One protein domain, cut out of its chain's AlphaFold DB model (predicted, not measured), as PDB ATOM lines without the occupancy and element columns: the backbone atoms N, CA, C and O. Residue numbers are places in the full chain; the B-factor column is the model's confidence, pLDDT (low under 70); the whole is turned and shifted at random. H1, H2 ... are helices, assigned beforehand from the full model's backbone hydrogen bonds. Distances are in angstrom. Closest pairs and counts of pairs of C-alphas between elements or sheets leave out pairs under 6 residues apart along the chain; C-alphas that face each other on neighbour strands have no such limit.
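What this domain is: This is residues 4 to 100 and 140 to 209 of the 256 residues of an uncharacterized protein of Heliothis virescens (UniProt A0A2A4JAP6). Two groups of helices share one long helix, H3: H1 and H2 pack on it toward one end, H4 and H5 toward the other. H6, the longest helix, folds back along H5, and its residues 196 to 209 stick out as a free arm. The printed part has 167 residues with six named helices, H1 to H6 in chain order, and no named strand: all helix. It is only just loose, close to extended, with a radius of gyration of the C-alphas of 22.6 A and spans of 86 by 34 by 27 A.

Where its parts are: H1, residues 4 to 19, begins at C-alpha 4 (121.940, 103.901, 157.327). H2 is residues 25 to 42, H3 residues 46 to 77, 46.7 A long, and H4 residues 85 to 96. H5, residues 140 to 162, is 33.0 A long. H6, residues 170 to 209, is 57.8 A long and ends at C-alpha 209 (106.148, 80.454, 89.917).

How they stand to each other: H3 is the hub, touching four helices; the packing is part aligned, part crossed. The residues named for two helices, here and below, are those with their closest C-alphas: H4 only just touches H5, which touches it with residues 153 to 160 alone, at Ile 91 and Leu 157, 7.6 A, and H4, with residues 86 to 90 alone, only just touches residues 170 to 173 of H6, at Cys 87 and Glu 173, 7.1 A, each with 3 pairs of C-alphas within 8 A. H1 touches H3 at Ser 19 and Ala 64, 4.2 A, a shallow tilt of 26 degrees, the same way. H1 touches H2 at Phe 13 and Ala 32, 5.5 A. H2 and H3 form a hairpin, touching at Ala 39 and Phe 49, 6.5 A. H3 touches H4 with residues 66 to 76 alone, at Thr 70 and Val 95, 5.8 A, and H5 with residues 62 to 72 alone, at Ala 69 and Val 156, 6.2 A. H5 and H6 form a hairpin at a shallow tilt of 18 degrees, closest at Ile 154 and Ile 174, 5.9 A. H3 and H6 are apart. In H1 to H6 every O i to N i+4 pair is within hydrogen-bond range.

The domain as a whole: C-alphas 44 and 209, the farthest apart, are 86.5 A apart. Residues 101 to 139 are not printed; C-alphas 100 and 140 are 40.7 A apart across this cut. Of the links printed whole, none is long. The model's pLDDT is under 70 at residues 77 to 87 and 97 to 100.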
ATOM      1  N   LYS A   4     121.383 102.752 158.057       80.75
ATOM      2  CA  LYS A   4     121.940 103.901 157.327       80.75
ATOM      3  C   LYS A   4     123.455 103.817 157.087       80.75
ATOM      4  O   LYS A   4     123.925 104.226 156.034       80.75
ATOM      5  N   GLU A   5     124.228 103.285 158.035       84.06
ATOM      6  CA  GLU A   5     125.687 103.128 157.872       84.06
ATOM      7  C   GLU A   5     126.027 101.971 156.928       84.06
ATOM      8  O   GLU A   5     126.973 102.073 156.149       84.06
ATOM      9  N   GLY A   6     125.239 100.891 156.973       88.62
ATOM     10  CA  GLY A   6     125.374  99.776 156.031       88.62
ATOM     11  C   GLY A   6     125.114 100.212 154.588       88.62
ATOM     12  O   GLY A   6     125.896  99.884 153.700       88.62
ATOM     13  N   GLU A   7     124.070 101.018 154.380       93.31
ATOM     14  CA  GLU A   7     123.748 101.607 153.079       93.31
ATOM     15  C   GLU A   7     124.862 102.546 152.585       93.31
ATOM     16  O   GLU A   7     125.326 102.421 151.454       93.31
ATOM     17  N   LEU A   8     125.375 103.427 153.451       94.25
ATOM     18  CA  LEU A   8     126.468 104.336 153.094       94.25
ATOM     19  C   LEU A   8     127.738 103.579 152.674       94.25
ATOM     20  O   LEU A   8     128.371 103.919 151.672       94.25
ATOM     21  N   TYR A   9     128.101 102.525 153.407       95.25
ATOM     22  CA  TYR A   9     129.222 101.669 153.025       95.25
ATOM     23  C   TYR A   9     128.967 100.957 151.691       95.25
ATOM     24  O   TYR A   9     129.865 100.874 150.850       95.25
ATOM     25  N   HIS A  10     127.749 100.457 151.470       94.81
ATOM     26  CA  HIS A  10     127.390  99.816 150.209       94.81
ATOM     27  C   HIS A  10     127.565 100.778 149.026       94.81
ATOM     28  O   HIS A  10     128.181 100.417 148.019       94.81
ATOM     29  N   GLN A  11     127.133 102.030 149.181       94.81
ATOM     30  CA  GLN A  11     127.328 103.077 148.177       94.81
ATOM     31  C   GLN A  11     128.808 103.388 147.930       94.81
ATOM     32  O   GLN A  11     129.213 103.511 146.771       94.81
ATOM     33  N   LEU A  12     129.630 103.449 148.983       96.06
ATOM     34  CA  LEU A  12     131.084 103.592 148.860       96.06
ATOM     35  C   LEU A  12     131.699 102.444 148.061       96.06
ATOM     36  O   LEU A  12     132.476 102.677 147.133       96.06
ATOM     37  N   PHE A  13     131.331 101.205 148.383       95.88
ATOM     38  CA  PHE A  13     131.818 100.031 147.671       95.88
ATOM     39  C   PHE A  13     131.429 100.062 146.187       95.88
ATOM     40  O   PHE A  13     132.284  99.844 145.323       95.88
ATOM     41  N   LEU A  14     130.168 100.375 145.872       94.69
ATOM     42  CA  LEU A  14     129.699 100.481 144.491       94.69
ATOM     43  C   LEU A  14     130.416 101.597 143.721       94.69
ATOM     44  O   LEU A  14     130.843 101.373 142.587       94.69
ATOM     45  N   ALA A  15     130.606 102.769 144.334       94.06
ATOM     46  CA  ALA A  15     131.332 103.882 143.723       94.06
ATOM     47  C   ALA A  15     132.810 103.530 143.469       94.06
ATOM     48  O   ALA A  15     133.359 103.814 142.399       94.06
ATOM     49  N   TYR A  16     133.451 102.839 144.415       94.62
ATOM     50  CA  TYR A  16     134.832 102.390 144.265       94.62
ATOM     51  C   TYR A  16     134.978 101.345 143.155       94.62
ATOM     52  O   TYR A  16     135.861 101.459 142.303       94.62
ATOM     53  N   LYS A  17     134.081 100.354 143.117       93.75
ATOM     54  CA  LYS A  17     134.047  99.338 142.059       93.75
ATOM     55  C   LYS A  17     133.801  99.974 140.687       93.75
ATOM     56  O   LYS A  17     134.483  99.636 139.727       93.75
ATOM     57  N   GLY A  18     132.867 100.923 140.599       90.19
ATOM     58  CA  GLY A  18     132.549 101.628 139.354       90.19
ATOM     59  C   GLY A  18     133.716 102.453 138.806       90.19
ATOM     60  O   GLY A  18     133.956 102.461 137.601       90.19
ATOM     61  N   SER A  19     134.489 103.103 139.679       90.25
ATOM     62  CA  SER A  19     135.675 103.877 139.279       90.25
ATOM     63  C   SER A  19     136.903 103.015 138.958       90.25
ATOM     64  O   SER A  19     137.817 103.487 138.269       90.25
ATOM     65  N   ASN A  20     136.918 101.753 139.397       89.69
ATOM     66  CA  ASN A  20     138.016 100.800 139.223       89.69
ATOM     67  C   ASN A  20     137.532  99.485 138.595       89.69
ATOM     68  O   ASN A  20     137.799  98.402 139.109       89.69
ATOM     69  N   ALA A  21     136.841  99.583 137.458       84.88
ATOM     70  CA  ALA A  21     136.227  98.439 136.779       84.88
ATOM     71  C   ALA A  21     137.207  97.317 136.367       84.88
ATOM     72  O   ALA A  21     136.769  96.205 136.090       84.88
ATOM     73  N   THR A  22     138.514  97.586 136.326       88.50
ATOM     74  CA  THR A  22     139.561  96.602 136.001       88.50
ATOM     75  C   THR A  22     139.988  95.746 137.193       88.50
ATOM     76  O   THR A  22     140.658  94.734 137.004       88.50
ATOM     77  N   LEU A  23     139.638  96.139 138.422       91.31
ATOM     78  CA  LEU A  23     140.049  95.423 139.626       91.31
ATOM     79  C   LEU A  23     139.044  94.316 139.989       91.31
ATOM     80  O   LEU A  23     137.830  94.522 139.891       91.31
ATOM     81  N   PRO A  24     139.512  93.165 140.506       93.50
ATOM     82  CA  PRO A  24     138.633  92.138 141.055       93.50
ATOM     83  C   PRO A  24     137.768  92.661 142.211       93.50
ATOM     84  O   PRO A  24     138.192  93.515 142.996       93.50
ATOM     85  N   ALA A  25     136.570  92.088 142.374       91.19
ATOM     86  CA  ALA A  25     135.613  92.507 143.404       91.19
ATOM     87  C   ALA A  25     136.187  92.414 144.831       91.19
ATOM     88  O   ALA A  25     135.962  93.312 145.640       91.19
ATOM     89  N   GLN A  26     136.985  91.379 145.115       93.06
ATOM     90  CA  GLN A  26     137.659  91.202 146.407       93.06
ATOM     91  C   GLN A  26     138.640  92.345 146.709       93.06
ATOM     92  O   GLN A  26     138.677  92.860 147.828       93.06
ATOM     93  N   LEU A  27     139.399  92.793 145.705       93.00
ATOM     94  CA  LEU A  27     140.346  93.894 145.866       93.00
ATOM     95  C   LEU A  27     139.617  95.235 146.030       93.00
ATOM     96  O   LEU A  27     139.990  96.037 146.884       93.00
ATOM     97  N   CYS A  28     138.517  95.438 145.296       92.56
ATOM     98  CA  CYS A  28     137.635  96.592 145.494       92.56
ATOM     99  C   CYS A  28     137.082  96.643 146.922       92.56
ATOM    100  O   CYS A  28     137.084  97.701 147.547       92.56
ATOM    101  N   GLN A  29     136.651  95.500 147.459       93.31
ATOM    102  CA  GLN A  29     136.128  95.404 148.820       93.31
ATOM    103  C   GLN A  29     137.216  95.690 149.860       93.31
ATOM    104  O   GLN A  29     136.981  96.444 150.804       93.31
ATOM    105  N   LYS A  30     138.426  95.145 149.674       95.50
ATOM    106  CA  LYS A  30     139.581  95.421 150.544       95.50
ATOM    107  C   LYS A  30     139.907  96.916 150.584       95.50
ATOM    108  O   LYS A  30     140.100  97.466 151.666       95.50
ATOM    109  N   ASN A  31     139.906  97.581 149.432       93.75
ATOM    110  CA  ASN A  31     140.226  99.004 149.344       93.75
ATOM    111  C   ASN A  31     139.103  99.891 149.907       93.75
ATOM    112  O   ASN A  31     139.385 100.818 150.663       93.75
ATOM    113  N   ALA A  32     137.833  99.572 149.633       94.69
ATOM    114  CA  ALA A  32     136.694 100.263 150.244       94.69
ATOM    115  C   ALA A  32     136.701 100.116 151.778       94.69
ATOM    116  O   ALA A  32     136.475 101.088 152.498       94.69
ATOM    117  N   ASN A  33     137.050  98.929 152.290       95.44
ATOM    118  CA  ASN A  33     137.251  98.693 153.722       95.44
ATOM    119  C   ASN A  33     138.383  99.540 154.305       95.44
ATOM    120  O   ASN A  33     138.245 100.040 155.419       95.44
ATOM    121  N   ALA A  34     139.493  99.697 153.580       95.56
ATOM    122  CA  ALA A  34     140.610 100.520 154.028       95.56
ATOM    123  C   ALA A  34     140.201 101.995 154.159       95.56
ATOM    124  O   ALA A  34     140.471 102.606 155.193       95.56
ATOM    125  N   ILE A  35     139.481 102.536 153.168       94.69
ATOM    126  CA  ILE A  35     138.933 103.903 153.207       94.69
ATOM    127  C   ILE A  35     137.989 104.055 154.404       94.69
ATOM    128  O   ILE A  35     138.173 104.949 155.227       94.69
ATOM    129  N   TRP A  36     137.029 103.137 154.544       95.50
ATOM    130  CA  TRP A  36     136.044 103.160 155.624       95.50
ATOM    131  C   TRP A  36     136.691 103.118 157.014       95.50
ATOM    132  O   TRP A  36     136.352 103.925 157.878       95.50
ATOM    133  N   LYS A  37     137.651 102.209 157.235       94.62
ATOM    134  CA  LYS A  37     138.371 102.081 158.513       94.62
ATOM    135  C   LYS A  37     139.212 103.317 158.819       94.62
ATOM    136  O   LYS A  37     139.112 103.842 159.923       94.62
ATOM    137  N   THR A  38     139.967 103.811 157.838       93.81
ATOM    138  CA  THR A  38     140.814 105.006 157.997       93.81
ATOM    139  C   THR A  38     139.976 106.234 158.342       93.81
ATOM    140  O   THR A  38     140.330 106.999 159.238       93.81
ATOM    141  N   ALA A  39     138.843 106.421 157.662       92.38
ATOM    142  CA  ALA A  39     137.918 107.509 157.953       92.38
ATOM    143  C   ALA A  39     137.317 107.373 159.357       92.38
ATOM    144  O   ALA A  39     137.256 108.358 160.085       92.38
ATOM    145  N   LYS A  40     136.937 106.159 159.771       91.12
ATOM    146  CA  LYS A  40     136.359 105.901 161.099       91.12
ATOM    147  C   LYS A  40     137.358 106.119 162.240       91.12
ATOM    148  O   LYS A  40     136.967 106.538 163.323       91.12
ATOM    149  N   GLU A  41     138.638 105.844 162.001       91.81
ATOM    150  CA  GLU A  41     139.719 106.083 162.961       91.81
ATOM    151  C   GLU A  41     140.026 107.580 163.116       91.81
ATOM    152  O   GLU A  41     140.150 108.083 164.234       91.81
ATOM    153  N   LYS A  42     140.100 108.309 161.993       91.25
ATOM    154  CA  LYS A  42     140.416 109.746 161.976       91.25
ATOM    155  C   LYS A  42     139.243 110.625 162.409       91.25
ATOM    156  O   LYS A  42     139.445 111.636 163.076       91.25
ATOM    157  N   LEU A  43     138.022 110.264 162.021       90.75
ATOM    158  CA  LEU A  43     136.814 111.056 162.238       90.75
ATOM    159  C   LEU A  43     135.936 110.372 163.283       90.75
ATOM    160  O   LEU A  43     135.082 109.544 162.973       90.75
ATOM    161  N   LYS A  44     136.142 110.757 164.545       86.50
ATOM    162  CA  LYS A  44     135.329 110.281 165.678       86.50
ATOM    163  C   LYS A  44     133.935 110.920 165.718       86.50
ATOM    164  O   LYS A  44     133.020 110.357 166.310       86.50
ATOM    165  N   ASN A  45     133.765 112.086 165.087       91.56
ATOM    166  CA  ASN A  45     132.461 112.723 164.919       91.56
ATOM    167  C   ASN A  45     131.701 112.048 163.764       91.56
ATOM    168  O   ASN A  45     132.191 111.992 162.636       91.56
ATOM    169  N   LYS A  46     130.489 111.565 164.061       87.69
ATOM    170  CA  LYS A  46     129.652 110.804 163.129       87.69
ATOM    171  C   LYS A  46     129.168 111.616 161.925       87.69
ATOM    172  O   LYS A  46     129.130 111.071 160.828       87.69
ATOM    173  N   GLU A  47     128.823 112.886 162.103       89.75
ATOM    174  CA  GLU A  47     128.367 113.753 161.007       89.75
ATOM    175  C   GLU A  47     129.516 114.037 160.043       89.75
ATOM    176  O   GLU A  47     129.405 113.739 158.857       89.75
ATOM    177  N   LYS A  48     130.673 114.453 160.578       91.56
ATOM    178  CA  LYS A  48     131.886 114.679 159.776       91.56
ATOM    179  C   LYS A  48     132.346 113.417 159.045       91.56
ATOM    180  O   LYS A  48     132.834 113.495 157.922       91.56
ATOM    181  N   PHE A  49     132.193 112.245 159.666       93.00
ATOM    182  CA  PHE A  49     132.461 110.961 159.015       93.00
ATOM    183  C   PHE A  49     131.522 110.720 157.825       93.00
ATOM    184  O   PHE A  49     131.989 110.363 156.745       93.00
ATOM    185  N   ILE A  50     130.213 110.922 158.005       92.31
ATOM    186  CA  ILE A  50     129.219 110.731 156.939       92.31
ATOM    187  C   ILE A  50     129.471 111.705 155.783       92.31
ATOM    188  O   ILE A  50     129.464 111.279 154.630       92.31
ATOM    189  N   GLU A  51     129.729 112.980 156.078       92.50
ATOM    190  CA  GLU A  51     130.085 113.994 155.077       92.50
ATOM    191  C   GLU A  51     131.329 113.581 154.287       92.50
ATOM    192  O   GLU A  51     131.269 113.485 153.063       92.50
ATOM    193  N   HIS A  52     132.408 113.209 154.980       94.06
ATOM    194  CA  HIS A  52     133.644 112.779 154.332       94.06
ATOM    195  C   HIS A  52     133.439 111.568 153.411       94.06
ATOM    196  O   HIS A  52     133.932 111.554 152.285       94.06
ATOM    197  N   ILE A  53     132.695 110.548 153.853       95.25
ATOM    198  CA  ILE A  53     132.417 109.379 153.007       95.25
ATOM    199  C   ILE A  53     131.542 109.756 151.805       95.25
ATOM    200  O   ILE A  53     131.782 109.251 150.708       95.25
ATOM    201  N   ASN A  54     130.564 110.650 151.971       93.94
ATOM    202  CA  ASN A  54     129.754 111.148 150.859       93.94
ATOM    203  C   ASN A  54     130.587 111.931 149.836       93.94
ATOM    204  O   ASN A  54     130.375 111.765 148.632       93.94
ATOM    205  N   ASP A  55     131.552 112.731 150.288       93.62
ATOM    206  CA  ASP A  55     132.479 113.435 149.401       93.62
ATOM    207  C   ASP A  55     133.371 112.449 148.638       93.62
ATOM    208  O   ASP A  55     133.451 112.523 147.413       93.62
ATOM    209  N   VAL A  56     133.919 111.430 149.313       94.81
ATOM    210  CA  VAL A  56     134.677 110.352 148.651       94.81
ATOM    211  C   VAL A  56     133.811 109.604 147.629       94.81
ATOM    212  O   VAL A  56     134.260 109.312 146.519       94.81
ATOM    213  N   ILE A  57     132.551 109.302 147.956       94.75
ATOM    214  CA  ILE A  57     131.600 108.696 147.010       94.75
ATOM    215  C   ILE A  57     131.412 109.599 145.786       94.75
ATOM    216  O   ILE A  57     131.405 109.095 144.658       94.75
ATOM    217  N   ARG A  58     131.259 110.912 145.993       93.12
ATOM    218  CA  ARG A  58     131.094 111.892 144.913       93.12
ATOM    219  C   ARG A  58     132.323 111.906 144.010       93.12
ATOM    220  O   ARG A  58     132.169 111.726 142.806       93.12
ATOM    221  N   GLU A  59     133.524 112.007 144.573       92.88
ATOM    222  CA  GLU A  59     134.789 111.980 143.826       92.88
ATOM    223  C   GLU A  59     134.958 110.692 143.008       92.88
ATOM    224  O   GLU A  59     135.318 110.727 141.826       92.88
ATOM    225  N   LEU A  60     134.648 109.533 143.597       94.00
ATOM    226  CA  LEU A  60     134.726 108.249 142.900       94.00
ATOM    227  C   LEU A  60     133.726 108.176 141.740       94.00
ATOM    228  O   LEU A  60     134.088 107.726 140.648       94.00
ATOM    229  N   LYS A  61     132.489 108.650 141.940       93.00
ATOM    230  CA  LYS A  61     131.489 108.740 140.866       93.00
ATOM    231  C   LYS A  61     131.956 109.688 139.763       93.00
ATOM    232  O   LYS A  61     131.901 109.310 138.598       93.00
ATOM    233  N   VAL A  62     132.504 110.851 140.119       91.62
ATOM    234  CA  VAL A  62     133.066 111.818 139.166       91.62
ATOM    235  C   VAL A  62     134.160 111.179 138.316       91.62
ATOM    236  O   VAL A  62     134.113 111.235 137.086       91.62
ATOM    237  N   LYS A  63     135.107 110.483 138.951       91.25
ATOM    238  CA  LYS A  63     136.188 109.767 138.264       91.25
ATOM    239  C   LYS A  63     135.659 108.682 137.322       91.25
ATOM    240  O   LYS A  63     136.177 108.524 136.217       91.25
ATOM    241  N   ALA A  64     134.640 107.931 137.741       92.19
ATOM    242  CA  ALA A  64     134.006 106.914 136.904       92.19
ATOM    243  C   ALA A  64     133.319 107.536 135.677       92.19
ATOM    244  O   ALA A  64     133.535 107.073 134.554       92.19
ATOM    245  N   THR A  65     132.555 108.613 135.872       91.00
ATOM    246  CA  THR A  65     131.865 109.335 134.797       91.00
ATOM    247  C   THR A  65     132.855 109.931 133.798       91.00
ATOM    248  O   THR A  65     132.699 109.720 132.596       91.00
ATOM    249  N   LYS A  66     133.929 110.582 134.271       90.19
ATOM    250  CA  LYS A  66     135.012 111.112 133.420       90.19
ATOM    251  C   LYS A  66     135.629 110.012 132.539       90.19
ATOM    252  O   LYS A  66     135.795 110.204 131.334       90.19
ATOM    253  N   LYS A  67     135.903 108.823 133.099       90.00
ATOM    254  CA  LYS A  67     136.416 107.668 132.332       90.00
ATOM    255  C   LYS A  67     135.433 107.195 131.261       90.00
ATOM    256  O   LYS A  67     135.842 106.959 130.127       90.00
ATOM    257  N   LYS A  68     134.145 107.073 131.598       90.62
ATOM    258  CA  LYS A  68     133.103 106.687 130.631       90.62
ATOM    259  C   LYS A  68     132.975 107.711 129.503       90.62
ATOM    260  O   LYS A  68     132.913 107.310 128.348       90.62
ATOM    261  N   ALA A  69     132.987 109.004 129.827       89.38
ATOM    262  CA  ALA A  69     132.958 110.088 128.846       89.38
ATOM    263  C   ALA A  69     134.178 110.052 127.916       89.38
ATOM    264  O   ALA A  69     134.026 110.183 126.707       89.38
ATOM    265  N   THR A  70     135.366 109.786 128.465       89.00
ATOM    266  CA  THR A  70     136.606 109.650 127.685       89.00
ATOM    267  C   THR A  70     136.517 108.489 126.697       89.00
ATOM    268  O   THR A  70     136.753 108.672 125.508       89.00
ATOM    269  N   MET A  71     136.114 107.303 127.165       87.19
ATOM    270  CA  MET A  71     135.922 106.139 126.292       87.19
ATOM    271  C   MET A  71     134.872 106.406 125.214       87.19
ATOM    272  O   MET A  71     135.078 106.067 124.053       87.19
ATOM    273  N   LEU A  72     133.755 107.026 125.594       87.19
ATOM    274  CA  LEU A  72     132.694 107.376 124.661       87.19
ATOM    275  C   LEU A  72     133.189 108.365 123.600       87.19
ATOM    276  O   LEU A  72     132.880 108.160 122.434       87.19
ATOM    277  N   SER A  73     133.990 109.364 123.984       85.81
ATOM    278  CA  SER A  73     134.605 110.322 123.058       85.81
ATOM    279  C   SER A  73     135.425 109.612 121.973       85.81
ATOM    280  O   SER A  73     135.166 109.823 120.787       85.81
ATOM    281  N   TYR A  74     136.301 108.674 122.360       83.44
ATOM    282  CA  TYR A  74     137.077 107.862 121.412       83.44
ATOM    283  C   TYR A  74     136.187 107.090 120.429       83.44
ATOM    284  O   TYR A  74     136.415 107.136 119.226       83.44
ATOM    285  N   PHE A  75     135.126 106.431 120.906       77.69
ATOM    286  CA  PHE A  75     134.206 105.701 120.019       77.69
ATOM    287  C   PHE A  75     133.344 106.609 119.134       77.69
ATOM    288  O   PHE A  75     132.727 106.133 118.181       77.69
ATOM    289  N   THR A  76     133.261 107.899 119.457       74.19
ATOM    290  CA  THR A  76     132.514 108.881 118.669       74.19
ATOM    291  C   THR A  76     133.362 109.659 117.674       74.19
ATOM    292  O   THR A  76     132.770 110.238 116.770       74.19
ATOM    293  N   GLN A  77     134.694 109.651 117.794       64.69
ATOM    294  CA  GLN A  77     135.595 110.340 116.858       64.69
ATOM    295  C   GLN A  77     135.554 109.733 115.447       64.69
ATOM    296  O   GLN A  77     135.566 110.474 114.472       64.69
ATOM    297  N   ASP A  78     135.407 108.410 115.339       53.19
ATOM    298  CA  ASP A  78     135.359 107.700 114.046       53.19
ATOM    299  C   ASP A  78     133.927 107.481 113.529       53.19
ATOM    300  O   ASP A  78     133.693 106.960 112.436       53.19
ATOM    301  N   ALA A  79     132.934 107.829 114.347       56.84
ATOM    302  CA  ALA A  79     131.538 107.618 114.040       56.84
ATOM    303  C   ALA A  79     130.996 108.847 113.303       56.84
ATOM    304  O   ALA A  79     130.442 109.749 113.926       56.84
ATOM    305  N   ASP A  80     131.046 108.816 111.969       52.66
ATOM    306  CA  ASP A  80     130.380 109.763 111.049       52.66
ATOM    307  C   ASP A  80     128.831 109.640 111.093       52.66
ATOM    308  O   ASP A  80     128.085 109.795 110.125       52.66
ATOM    309  N   PHE A  81     128.312 109.253 112.255       54.62
ATOM    310  CA  PHE A  81     126.904 109.167 112.562       54.62
ATOM    311  C   PHE A  81     126.482 110.559 112.996       54.62
ATOM    312  O   PHE A  81     126.834 110.974 114.096       54.62
ATOM    313  N   GLY A  82     125.731 111.252 112.135       48.41
ATOM    314  CA  GLY A  82     125.180 112.598 112.336       48.41
ATOM    315  C   GLY A  82     124.325 112.745 113.598       48.41
ATOM    316  O   GLY A  82     123.106 112.884 113.538       48.41
ATOM    317  N   ALA A  83     124.972 112.685 114.750       49.94
ATOM    318  CA  ALA A  83     124.395 112.798 116.064       49.94
ATOM    319  C   ALA A  83     124.778 114.175 116.598       49.94
ATOM    320  O   ALA A  83     125.961 114.466 116.745       49.94
ATOM    321  N   SER A  84     123.746 114.991 116.841       54.41
ATOM    322  CA  SER A  84     123.736 116.314 117.481       54.41
ATOM    323  C   SER A  84     125.130 116.841 117.865       54.41
ATOM    324  O   SER A  84     125.667 116.453 118.900       54.41
ATOM    325  N   SER A  85     125.704 117.721 117.036       57.22
ATOM    326  CA  SER A  85     127.019 118.367 117.245       57.22
ATOM    327  C   SER A  85     127.206 118.924 118.672       57.22
ATOM    328  O   SER A  85     128.302 118.861 119.227       57.22
ATOM    329  N   THR A  86     126.124 119.356 119.325       57.16
ATOM    330  CA  THR A  86     126.116 119.815 120.723       57.16
ATOM    331  C   THR A  86     126.455 118.732 121.752       57.16
ATOM    332  O   THR A  86     127.095 119.026 122.758       57.16
ATOM    333  N   CYS A  87     126.076 117.470 121.528       62.38
ATOM    334  CA  CYS A  87     126.403 116.377 122.452       62.38
ATOM    335  C   CYS A  87     127.896 116.081 122.506       62.38
ATOM    336  O   CYS A  87     128.420 115.811 123.585       62.38
ATOM    337  N   SER A  88     128.568 116.107 121.353       71.94
ATOM    338  CA  SER A  88     130.010 115.867 121.284       71.94
ATOM    339  C   SER A  88     130.758 116.929 122.088       71.94
ATOM    340  O   SER A  88     131.556 116.577 122.948       71.94
ATOM    341  N   SER A  89     130.369 118.202 121.946       72.62
ATOM    342  CA  SER A  89     130.934 119.309 122.729       72.62
ATOM    343  C   SER A  89     130.724 119.158 124.245       72.62
ATOM    344  O   SER A  89     131.627 119.447 125.030       72.62
ATOM    345  N   LEU A  90     129.569 118.654 124.693       77.44
ATOM    346  CA  LEU A  90     129.311 118.422 126.122       77.44
ATOM    347  C   LEU A  90     130.134 117.264 126.693       77.44
ATOM    348  O   LEU A  90     130.659 117.364 127.802       77.44
ATOM    349  N   ILE A  91     130.276 116.174 125.937       83.00
ATOM    350  CA  ILE A  91     131.142 115.055 126.322       83.00
ATOM    351  C   ILE A  91     132.604 115.506 126.356       83.00
ATOM    352  O   ILE A  91     133.300 115.223 127.328       83.00
ATOM    353  N   GLU A  92     133.052 116.271 125.361       82.19
ATOM    354  CA  GLU A  92     134.378 116.893 125.341       82.19
ATOM    355  C   GLU A  92     134.584 117.832 126.530       82.19
ATOM    356  O   GLU A  92     135.630 117.776 127.169       82.19
ATOM    357  N   SER A  93     133.577 118.624 126.910       81.50
ATOM    358  CA  SER A  93     133.638 119.470 128.106       81.50
ATOM    359  C   SER A  93     133.800 118.641 129.384       81.50
ATOM    360  O   SER A  93     134.569 119.033 130.259       81.50
ATOM    361  N   ILE A  94     133.117 117.497 129.510       83.25
ATOM    362  CA  ILE A  94     133.289 116.583 130.655       83.25
ATOM    363  C   ILE A  94     134.711 115.999 130.670       83.25
ATOM    364  O   ILE A  94     135.313 115.857 131.738       83.25
ATOM    365  N   VAL A  95     135.266 115.682 129.495       80.12
ATOM    366  CA  VAL A  95     136.641 115.180 129.344       80.12
ATOM    367  C   VAL A  95     137.677 116.270 129.640       80.12
ATOM    368  O   VAL A  95     138.660 115.992 130.319       80.12
ATOM    369  N   ALA A  96     137.460 117.518 129.225       75.19
ATOM    370  CA  ALA A  96     138.376 118.631 129.482       75.19
ATOM    371  C   ALA A  96     138.525 118.923 130.986       75.19
ATOM    372  O   ALA A  96     139.633 119.162 131.465       75.19
ATOM    373  N   VAL A  97     137.444 118.782 131.762       62.69
ATOM    374  CA  VAL A  97     137.481 118.841 133.238       62.69
ATOM    375  C   VAL A  97     138.321 117.697 133.844       62.69
ATOM    376  O   VAL A  97     138.765 117.776 134.990       62.69
ATOM    377  N   ALA A  98     138.591 116.618 133.102       53.59
ATOM    378  CA  ALA A  98     139.498 115.551 133.531       53.59
ATOM    379  C   ALA A  98     140.987 115.905 133.359       53.59
ATOM    380  O   ALA A  98     141.818 115.325 134.053       53.59
ATOM    381  N   GLY A  99     141.329 116.861 132.487       45.41
ATOM    382  CA  GLY A  99     142.712 117.279 132.227       45.41
ATOM    383  C   GLY A  99     143.329 118.196 133.291       45.41
ATOM    384  O   GLY A  99     144.532 118.428 133.251       45.41
ATOM    385  N   GLN A 100     142.538 118.708 134.244       40.75
ATOM    386  CA  GLN A 100     143.001 119.683 135.246       40.75
ATOM    387  C   GLN A 100     143.268 119.121 136.656       40.75
ATOM    388  O   GLN A 100     143.643 119.877 137.546       40.75
ATOM    389  N   GLN A 140     120.207  98.046 108.845       84.75
ATOM    390  CA  GLN A 140     119.654  97.707 110.168       84.75
ATOM    391  C   GLN A 140     120.744  97.708 111.237       84.75
ATOM    392  O   GLN A 140     120.491  98.125 112.364       84.75
ATOM    393  N   GLU A 141     121.948  97.269 110.878       83.62
ATOM    394  CA  GLU A 141     123.099  97.268 111.774       83.62
ATOM    395  C   GLU A 141     123.560  98.690 112.099       83.62
ATOM    396  O   GLU A 141     123.771  99.006 113.267       83.62
ATOM    397  N   THR A 142     123.613  99.572 111.098       86.62
ATOM    398  CA  THR A 142     123.861 101.009 111.280       86.62
ATOM    399  C   THR A 142     122.885 101.617 112.293       86.62
ATOM    400  O   THR A 142     123.310 102.274 113.240       86.62
ATOM    401  N   LEU A 143     121.583 101.337 112.160       86.50
ATOM    402  CA  LEU A 143     120.565 101.813 113.104       86.50
ATOM    403  C   LEU A 143     120.755 101.230 114.512       86.50
ATOM    404  O   LEU A 143     120.628 101.950 115.497       86.50
ATOM    405  N   MET A 144     121.087  99.942 114.629       88.31
ATOM    406  CA  MET A 144     121.347  99.310 115.928       88.31
ATOM    407  C   MET A 144     122.575  99.906 116.625       88.31
ATOM    408  O   MET A 144     122.511 100.188 117.820       88.31
ATOM    409  N   LYS A 145     123.661 100.145 115.880       88.44
ATOM    410  CA  LYS A 145     124.859 100.827 116.387       88.44
ATOM    411  C   LYS A 145     124.523 102.245 116.850       88.44
ATOM    412  O   LYS A 145     124.879 102.610 117.969       88.44
ATOM    413  N   LYS A 146     123.757 103.002 116.053       88.00
ATOM    414  CA  LYS A 146     123.298 104.353 116.416       88.00
ATOM    415  C   LYS A 146     122.467 104.350 117.704       88.00
ATOM    416  O   LYS A 146     122.728 105.151 118.594       88.00
ATOM    417  N   ILE A 147     121.515 103.423 117.841       90.62
ATOM    418  CA  ILE A 147     120.699 103.265 119.059       90.62
ATOM    419  C   ILE A 147     121.581 102.966 120.277       90.62
ATOM    420  O   ILE A 147     121.430 103.619 121.308       90.62
ATOM    421  N   GLY A 148     122.526 102.027 120.154       89.50
ATOM    422  CA  GLY A 148     123.456 101.698 121.237       89.50
ATOM    423  C   GLY A 148     124.293 102.904 121.670       89.50
ATOM    424  O   GLY A 148     124.436 103.169 122.863       89.50
ATOM    425  N   LEU A 149     124.772 103.692 120.706       89.19
ATOM    426  CA  LEU A 149     125.535 104.904 120.980       89.19
ATOM    427  C   LEU A 149     124.687 105.987 121.665       89.19
ATOM    428  O   LEU A 149     125.136 106.597 122.636       89.19
ATOM    429  N   LEU A 150     123.452 106.209 121.204       90.25
ATOM    430  CA  LEU A 150     122.522 107.157 121.827       90.25
ATOM    431  C   LEU A 150     122.222 106.774 123.283       90.25
ATOM    432  O   LEU A 150     122.222 107.642 124.156       90.25
ATOM    433  N   GLN A 151     122.028 105.484 123.568       91.88
ATOM    434  CA  GLN A 151     121.835 104.991 124.935       91.88
ATOM    435  C   GLN A 151     123.058 105.270 125.817       91.88
ATOM    436  O   GLN A 151     122.912 105.780 126.928       91.88
ATOM    437  N   GLN A 152     124.265 104.997 125.315       90.25
ATOM    438  CA  GLN A 152     125.502 105.286 126.045       90.25
ATOM    439  C   GLN A 152     125.676 106.787 126.314       90.25
ATOM    440  O   GLN A 152     125.978 107.166 127.446       90.25
ATOM    441  N   ARG A 153     125.414 107.647 125.318       89.81
ATOM    442  CA  ARG A 153     125.453 109.114 125.470       89.81
ATOM    443  C   ARG A 153     124.473 109.605 126.535       89.81
ATOM    444  O   ARG A 153     124.869 110.361 127.420       89.81
ATOM    445  N   ILE A 154     123.221 109.139 126.496       91.94
ATOM    446  CA  ILE A 154     122.203 109.481 127.503       91.94
ATOM    447  C   ILE A 154     122.674 109.080 128.904       91.94
ATOM    448  O   ILE A 154     122.523 109.868 129.839       91.94
ATOM    449  N   ASN A 155     123.253 107.887 129.056       92.50
ATOM    450  CA  ASN A 155     123.720 107.400 130.353       92.50
ATOM    451  C   ASN A 155     124.853 108.268 130.908       92.50
ATOM    452  O   ASN A 155     124.754 108.727 132.041       92.50
ATOM    453  N   VAL A 156     125.885 108.558 130.106       91.44
ATOM    454  CA  VAL A 156     127.019 109.390 130.546       91.44
ATOM    455  C   VAL A 156     126.565 110.799 130.927       91.44
ATOM    456  O   VAL A 156     126.965 111.296 131.975       91.44
ATOM    457  N   LEU A 157     125.696 111.428 130.131       90.69
ATOM    458  CA  LEU A 157     125.168 112.761 130.445       90.69
ATOM    459  C   LEU A 157     124.285 112.759 131.698       90.69
ATOM    460  O   LEU A 157     124.337 113.695 132.491       90.69
ATOM    461  N   THR A 158     123.498 111.700 131.901       91.56
ATOM    462  CA  THR A 158     122.684 111.539 133.115       91.56
ATOM    463  C   THR A 158     123.582 111.406 134.345       91.56
ATOM    464  O   THR A 158     123.382 112.120 135.322       91.56
ATOM    465  N   GLU A 159     124.620 110.571 134.277       90.81
ATOM    466  CA  GLU A 159     125.595 110.417 135.362       90.81
ATOM    467  C   GLU A 159     126.392 111.708 135.619       90.81
ATOM    468  O   GLU A 159     126.651 112.052 136.771       90.81
ATOM    469  N   ALA A 160     126.761 112.457 134.574       88.62
ATOM    470  CA  ALA A 160     127.460 113.739 134.701       88.62
ATOM    471  C   ALA A 160     126.590 114.811 135.371       88.62
ATOM    472  O   ALA A 160     127.083 115.574 136.203       88.62
ATOM    473  N   ARG A 161     125.290 114.831 135.057       89.88
ATOM    474  CA  ARG A 161     124.303 115.673 135.740       89.88
ATOM    475  C   ARG A 161     124.161 115.278 137.206       89.88
ATOM    476  O   ARG A 161     124.264 116.132 138.075       89.88
ATOM    477  N   ASP A 162     123.979 113.992 137.489       87.88
ATOM    478  CA  ASP A 162     123.749 113.501 138.856       87.88
ATOM    479  C   ASP A 162     124.987 113.652 139.760       87.88
ATOM    480  O   ASP A 162     124.878 113.631 140.985       87.88
ATOM    481  N   THR A 163     126.169 113.818 139.162       85.25
ATOM    482  CA  THR A 163     127.431 114.100 139.865       85.25
ATOM    483  C   THR A 163     127.780 115.586 139.938       85.25
ATOM    484  O   THR A 163     128.760 115.931 140.593       85.25
ATOM    485  N   GLY A 164     126.991 116.463 139.305       82.69
ATOM    486  CA  GLY A 164     127.199 117.914 139.317       82.69
ATOM    487  C   GLY A 164     128.367 118.411 138.457       82.69
ATOM    488  O   GLY A 164     128.795 119.547 138.622       82.69
ATOM    489  N   ILE A 165     128.906 117.581 137.557       84.75
ATOM    490  CA  ILE A 165     129.993 117.975 136.637       84.75
ATOM    491  C   ILE A 165     129.423 118.651 135.383       84.75
ATOM    492  O   ILE A 165     130.080 119.467 134.740       84.75
ATOM    493  N   ALA A 166     128.212 118.256 134.992       81.50
ATOM    494  CA  ALA A 166     127.525 118.790 133.827       81.50
ATOM    495  C   ALA A 166     126.921 120.176 134.095       81.50
ATOM    496  O   ALA A 166     126.453 120.457 135.197       81.50
ATOM    497  N   LYS A 167     126.878 121.001 133.045       79.19
ATOM    498  CA  LYS A 167     126.206 122.306 133.026       79.19
ATOM    499  C   LYS A 167     124.681 122.150 132.886       79.19
ATOM    500  O   LYS A 167     124.182 121.080 132.531       79.19
ATOM    501  N   ASP A 168     123.941 123.229 133.143       74.38
ATOM    502  CA  ASP A 168     122.466 123.235 133.175       74.38
ATOM    503  C   ASP A 168     121.800 122.883 131.829       74.38
ATOM    504  O   ASP A 168     120.682 122.359 131.780       74.38
ATOM    505  N   ASP A 169     122.497 123.104 130.715       82.81
ATOM    506  CA  ASP A 169     122.038 122.789 129.358       82.81
ATOM    507  C   ASP A 169     121.908 121.278 129.081       82.81
ATOM    508  O   ASP A 169     121.120 120.864 128.219       82.81
ATOM    509  N   VAL A 170     122.582 120.434 129.872       85.94
ATOM    510  CA  VAL A 170     122.563 118.969 129.732       85.94
ATOM    511  C   VAL A 170     121.156 118.382 129.877       85.94
ATOM    512  O   VAL A 170     120.838 117.376 129.235       85.94
ATOM    513  N   HIS A 171     120.261 119.010 130.649       86.44
ATOM    514  CA  HIS A 171     118.887 118.519 130.792       86.44
ATOM    515  C   HIS A 171     118.107 118.557 129.465       86.44
ATOM    516  O   HIS A 171     117.418 117.592 129.106       86.44
ATOM    517  N   ASN A 172     118.235 119.654 128.715       87.81
ATOM    518  CA  ASN A 172     117.565 119.822 127.427       87.81
ATOM    519  C   ASN A 172     118.124 118.854 126.383       87.81
ATOM    520  O   ASN A 172     117.357 118.262 125.615       87.81
ATOM    521  N   GLU A 173     119.433 118.614 126.406       86.62
ATOM    522  CA  GLU A 173     120.071 117.695 125.470       86.62
ATOM    523  C   GLU A 173     119.707 116.231 125.765       86.62
ATOM    524  O   GLU A 173     119.342 115.496 124.847       86.62
ATOM    525  N   ILE A 174     119.657 115.809 127.037       90.06
ATOM    526  CA  ILE A 174     119.131 114.480 127.412       90.06
ATOM    527  C   ILE A 174     117.701 114.304 126.879       90.06
ATOM    528  O   ILE A 174     117.348 113.241 126.356       90.06
ATOM    529  N   LYS A 175     116.857 115.341 126.983       91.25
ATOM    530  CA  LYS A 175     115.485 115.310 126.457       91.25
ATOM    531  C   LYS A 175     115.463 115.179 124.931       91.25
ATOM    532  O   LYS A 175     114.641 114.418 124.417       91.25
ATOM    533  N   LYS A 176     116.351 115.877 124.216       90.75
ATOM    534  CA  LYS A 176     116.510 115.782 122.755       90.75
ATOM    535  C   LYS A 176     116.966 114.383 122.331       90.75
ATOM    536  O   LYS A 176     116.286 113.753 121.525       90.75
ATOM    537  N   LEU A 177     118.017 113.848 122.953       90.12
ATOM    538  CA  LEU A 177     118.528 112.501 122.680       90.12
ATOM    539  C   LEU A 177     117.482 111.411 122.932       90.12
ATOM    540  O   LEU A 177     117.386 110.455 122.169       90.12
ATOM    541  N   ARG A 178     116.651 111.549 123.974       91.44
ATOM    542  CA  ARG A 178     115.546 110.607 124.231       91.44
ATOM    543  C   ARG A 178     114.480 110.630 123.133       91.44
ATOM    544  O   ARG A 178     113.843 109.602 122.905       91.44
ATOM    545  N   LYS A 179     114.249 111.774 122.481       92.19
ATOM    546  CA  LYS A 179     113.352 111.855 121.316       92.19
ATOM    547  C   LYS A 179     113.991 111.184 120.103       92.19
ATOM    548  O   LYS A 179     113.352 110.322 119.511       92.19
ATOM    549  N   GLU A 180     115.254 111.501 119.817       91.00
ATOM    550  CA  GLU A 180     116.007 110.884 118.716       91.00
ATOM    551  C   GLU A 180     116.077 109.354 118.867       91.00
ATOM    552  O   GLU A 180     115.784 108.624 117.925       91.00
ATOM    553  N   LEU A 181     116.343 108.851 120.078       92.62
ATOM    554  CA  LEU A 181     116.351 107.416 120.377       92.62
ATOM    555  C   LEU A 181     115.023 106.743 119.989       92.62
ATOM    556  O   LEU A 181     115.024 105.709 119.322       92.62
ATOM    557  N   LYS A 182     113.888 107.354 120.352       93.00
ATOM    558  CA  LYS A 182     112.556 106.834 120.005       93.00
ATOM    559  C   LYS A 182     112.298 106.852 118.497       93.00
ATOM    560  O   LYS A 182     111.637 105.951 117.973       93.00
ATOM    561  N   GLU A 183     112.773 107.875 117.794       92.50
ATOM    562  CA  GLU A 183     112.643 107.981 116.338       92.50
ATOM    563  C   GLU A 183     113.460 106.900 115.621       92.50
ATOM    564  O   GLU A 183     112.931 106.220 114.732       92.50
ATOM    565  N   GLU A 184     114.695 106.663 116.063       90.12
ATOM    566  CA  GLU A 184     115.569 105.622 115.518       90.12
ATOM    567  C   GLU A 184     115.032 104.210 115.792       90.12
ATOM    568  O   GLU A 184     114.982 103.368 114.889       90.12
ATOM    569  N   GLU A 185     114.513 103.951 116.996       91.81
ATOM    570  CA  GLU A 185     113.830 102.692 117.325       91.81
ATOM    571  C   GLU A 185     112.605 102.455 116.426       91.81
ATOM    572  O   GLU A 185     112.392 101.348 115.908       91.81
ATOM    573  N   LYS A 186     111.815 103.507 116.169       94.75
ATOM    574  CA  LYS A 186     110.673 103.454 115.244       94.75
ATOM    575  C   LYS A 186     111.132 103.178 113.809       94.75
ATOM    576  O   LYS A 186     110.482 102.395 113.107       94.75
ATOM    577  N   CYS A 187     112.235 103.781 113.366       90.44
ATOM    578  CA  CYS A 187     112.823 103.546 112.047       90.44
ATOM    579  C   CYS A 187     113.299 102.093 111.891       90.44
ATOM    580  O   CYS A 187     112.913 101.406 110.936       90.44
ATOM    581  N   LEU A 188     114.041 101.578 112.877       91.69
ATOM    582  CA  LEU A 188     114.512 100.194 112.907       91.69
ATOM    583  C   LEU A 188     113.343  99.204 112.853       91.69
ATOM    584  O   LEU A 188     113.374  98.252 112.064       91.69
ATOM    585  N   LYS A 189     112.278  99.450 113.627       93.12
ATOM    586  CA  LYS A 189     111.058  98.630 113.595       93.12
ATOM    587  C   LYS A 189     110.441  98.597 112.194       93.12
ATOM    588  O   LYS A 189     110.247  97.513 111.642       93.12
ATOM    589  N   LYS A 190     110.235  99.759 111.559       92.44
ATOM    590  CA  LYS A 190     109.709  99.847 110.181       92.44
ATOM    591  C   LYS A 190     110.573  99.073 109.177       92.44
ATOM    592  O   LYS A 190     110.033  98.365 108.322       92.44
ATOM    593  N   LYS A 191     111.905  99.170 109.274       91.38
ATOM    594  CA  LYS A 191     112.843  98.443 108.395       91.38
ATOM    595  C   LYS A 191     112.787  96.930 108.618       91.38
ATOM    596  O   LYS A 191     112.822  96.179 107.640       91.38
ATOM    597  N   ARG A 192     112.657  96.471 109.869       90.56
ATOM    598  CA  ARG A 192     112.452  95.050 110.198       90.56
ATOM    599  C   ARG A 192     111.128  94.527 109.643       90.56
ATOM    600  O   ARG A 192     111.105  93.452 109.045       90.56
ATOM    601  N   ASP A 193     110.050  95.291 109.758       92.62
ATOM    602  CA  ASP A 193     108.736  94.867 109.265       92.62
ATOM    603  C   ASP A 193     108.670  94.857 107.735       92.62
ATOM    604  O   ASP A 193     108.163  93.902 107.145       92.62
ATOM    605  N   SER A 194     109.259  95.858 107.075       91.31
ATOM    606  CA  SER A 194     109.405  95.868 105.613       91.31
ATOM    607  C   SER A 194     110.228  94.673 105.120       91.31
ATOM    608  O   SER A 194     109.824  93.964 104.199       91.31
ATOM    609  N   ALA A 195     111.334  94.360 105.805       89.44
ATOM    610  CA  ALA A 195     112.139  93.175 105.528       89.44
ATOM    611  C   ALA A 195     111.337  91.867 105.643       89.44
ATOM    612  O   ALA A 195     111.484  90.991 104.788       89.44
ATOM    613  N   LYS A 196     110.488  91.737 106.672       91.81
ATOM    614  CA  LYS A 196     109.603  90.577 106.851       91.81
ATOM    615  C   LYS A 196     108.571  90.481 105.726       91.81
ATOM    616  O   LYS A 196     108.397  89.400 105.168       91.81
ATOM    617  N   ARG A 197     107.921  91.593 105.363       93.19
ATOM    618  CA  ARG A 197     106.946  91.637 104.257       93.19
ATOM    619  C   ARG A 197     107.582  91.259 102.924       93.19
ATOM    620  O   ARG A 197     107.051  90.394 102.239       93.19
ATOM    621  N   ALA A 198     108.751  91.813 102.607       91.69
ATOM    622  CA  ALA A 198     109.489  91.467 101.394       91.69
ATOM    623  C   ALA A 198     109.856  89.974 101.347       91.69
ATOM    624  O   ALA A 198     109.731  89.344 100.300       91.69
ATOM    625  N   LYS A 199     110.255  89.380 102.483       92.12
ATOM    626  CA  LYS A 199     110.528  87.936 102.567       92.12
ATOM    627  C   LYS A 199     109.269  87.107 102.284       92.12
ATOM    628  O   LYS A 199     109.346  86.162 101.508       92.12
ATOM    629  N   LYS A 200     108.125  87.475 102.874       93.19
ATOM    630  CA  LYS A 200     106.834  86.807 102.624       93.19
ATOM    631  C   LYS A 200     106.403  86.923 101.161       93.19
ATOM    632  O   LYS A 200     106.012  85.924 100.573       93.19
ATOM    633  N   PHE A 201     106.527  88.113 100.572       93.75
ATOM    634  CA  PHE A 201     106.188  88.352  99.169       93.75
ATOM    635  C   PHE A 201     107.037  87.492  98.228       93.75
ATOM    636  O   PHE A 201     106.485  86.751  97.425       93.75
ATOM    637  N   ARG A 202     108.367  87.500  98.399       92.06
ATOM    638  CA  ARG A 202     109.284  86.667  97.600       92.06
ATOM    639  C   ARG A 202     108.999  85.173  97.751       92.06
ATOM    640  O   ARG A 202     109.119  84.432  96.784       92.06
ATOM    641  N   ALA A 203     108.631  84.719  98.950       93.56
ATOM    642  CA  ALA A 203     108.254  83.324  99.175       93.56
ATOM    643  C   ALA A 203     106.957  82.954  98.437       93.56
ATOM    644  O   ALA A 203     106.911  81.905  97.800       93.56
ATOM    645  N   LYS A 204     105.940  83.830  98.474       93.25
ATOM    646  CA  LYS A 204     104.681  83.643  97.739       93.25
ATOM    647  C   LYS A 204     104.911  83.634  96.227       93.25
ATOM    648  O   LYS A 204     104.462  82.716  95.560       93.25
ATOM    649  N   GLU A 205     105.661  84.605  95.713       91.31
ATOM    650  CA  GLU A 205     106.009  84.695  94.291       91.31
ATOM    651  C   GLU A 205     106.775  83.449  93.819       91.31
ATOM    652  O   GLU A 205     106.518  82.932  92.736       91.31
ATOM    653  N   LYS A 206     107.702  82.936  94.641       91.88
ATOM    654  CA  LYS A 206     108.430  81.702  94.330       91.88
ATOM    655  C   LYS A 206     107.486  80.500  94.253       91.88
ATOM    656  O   LYS A 206     107.604  79.727  93.312       91.88
ATOM    657  N   LEU A 207     106.560  80.366  95.203       90.00
ATOM    658  CA  LEU A 207     105.576  79.282  95.216       90.00
ATOM    659  C   LEU A 207     104.652  79.350  93.994       90.00
ATOM    660  O   LEU A 207     104.476  78.348  93.313       90.00
ATOM    661  N   GLU A 208     104.150  80.539  93.670       88.06
ATOM    662  CA  GLU A 208     103.293  80.765  92.503       88.06
ATOM    663  C   GLU A 208     104.027  80.471  91.183       88.06
ATOM    664  O   GLU A 208     103.461  79.858  90.281       88.06
ATOM    665  N   LYS A 209     105.312  80.837  91.070       84.31
ATOM    666  CA  LYS A 209     106.148  80.454  89.917       84.31
ATOM    667  C   LYS A 209     106.299  78.936  89.802       84.31
ATOM    668  O   LYS A 209     106.144  78.409  88.702       84.31
TER     669      LYS A 209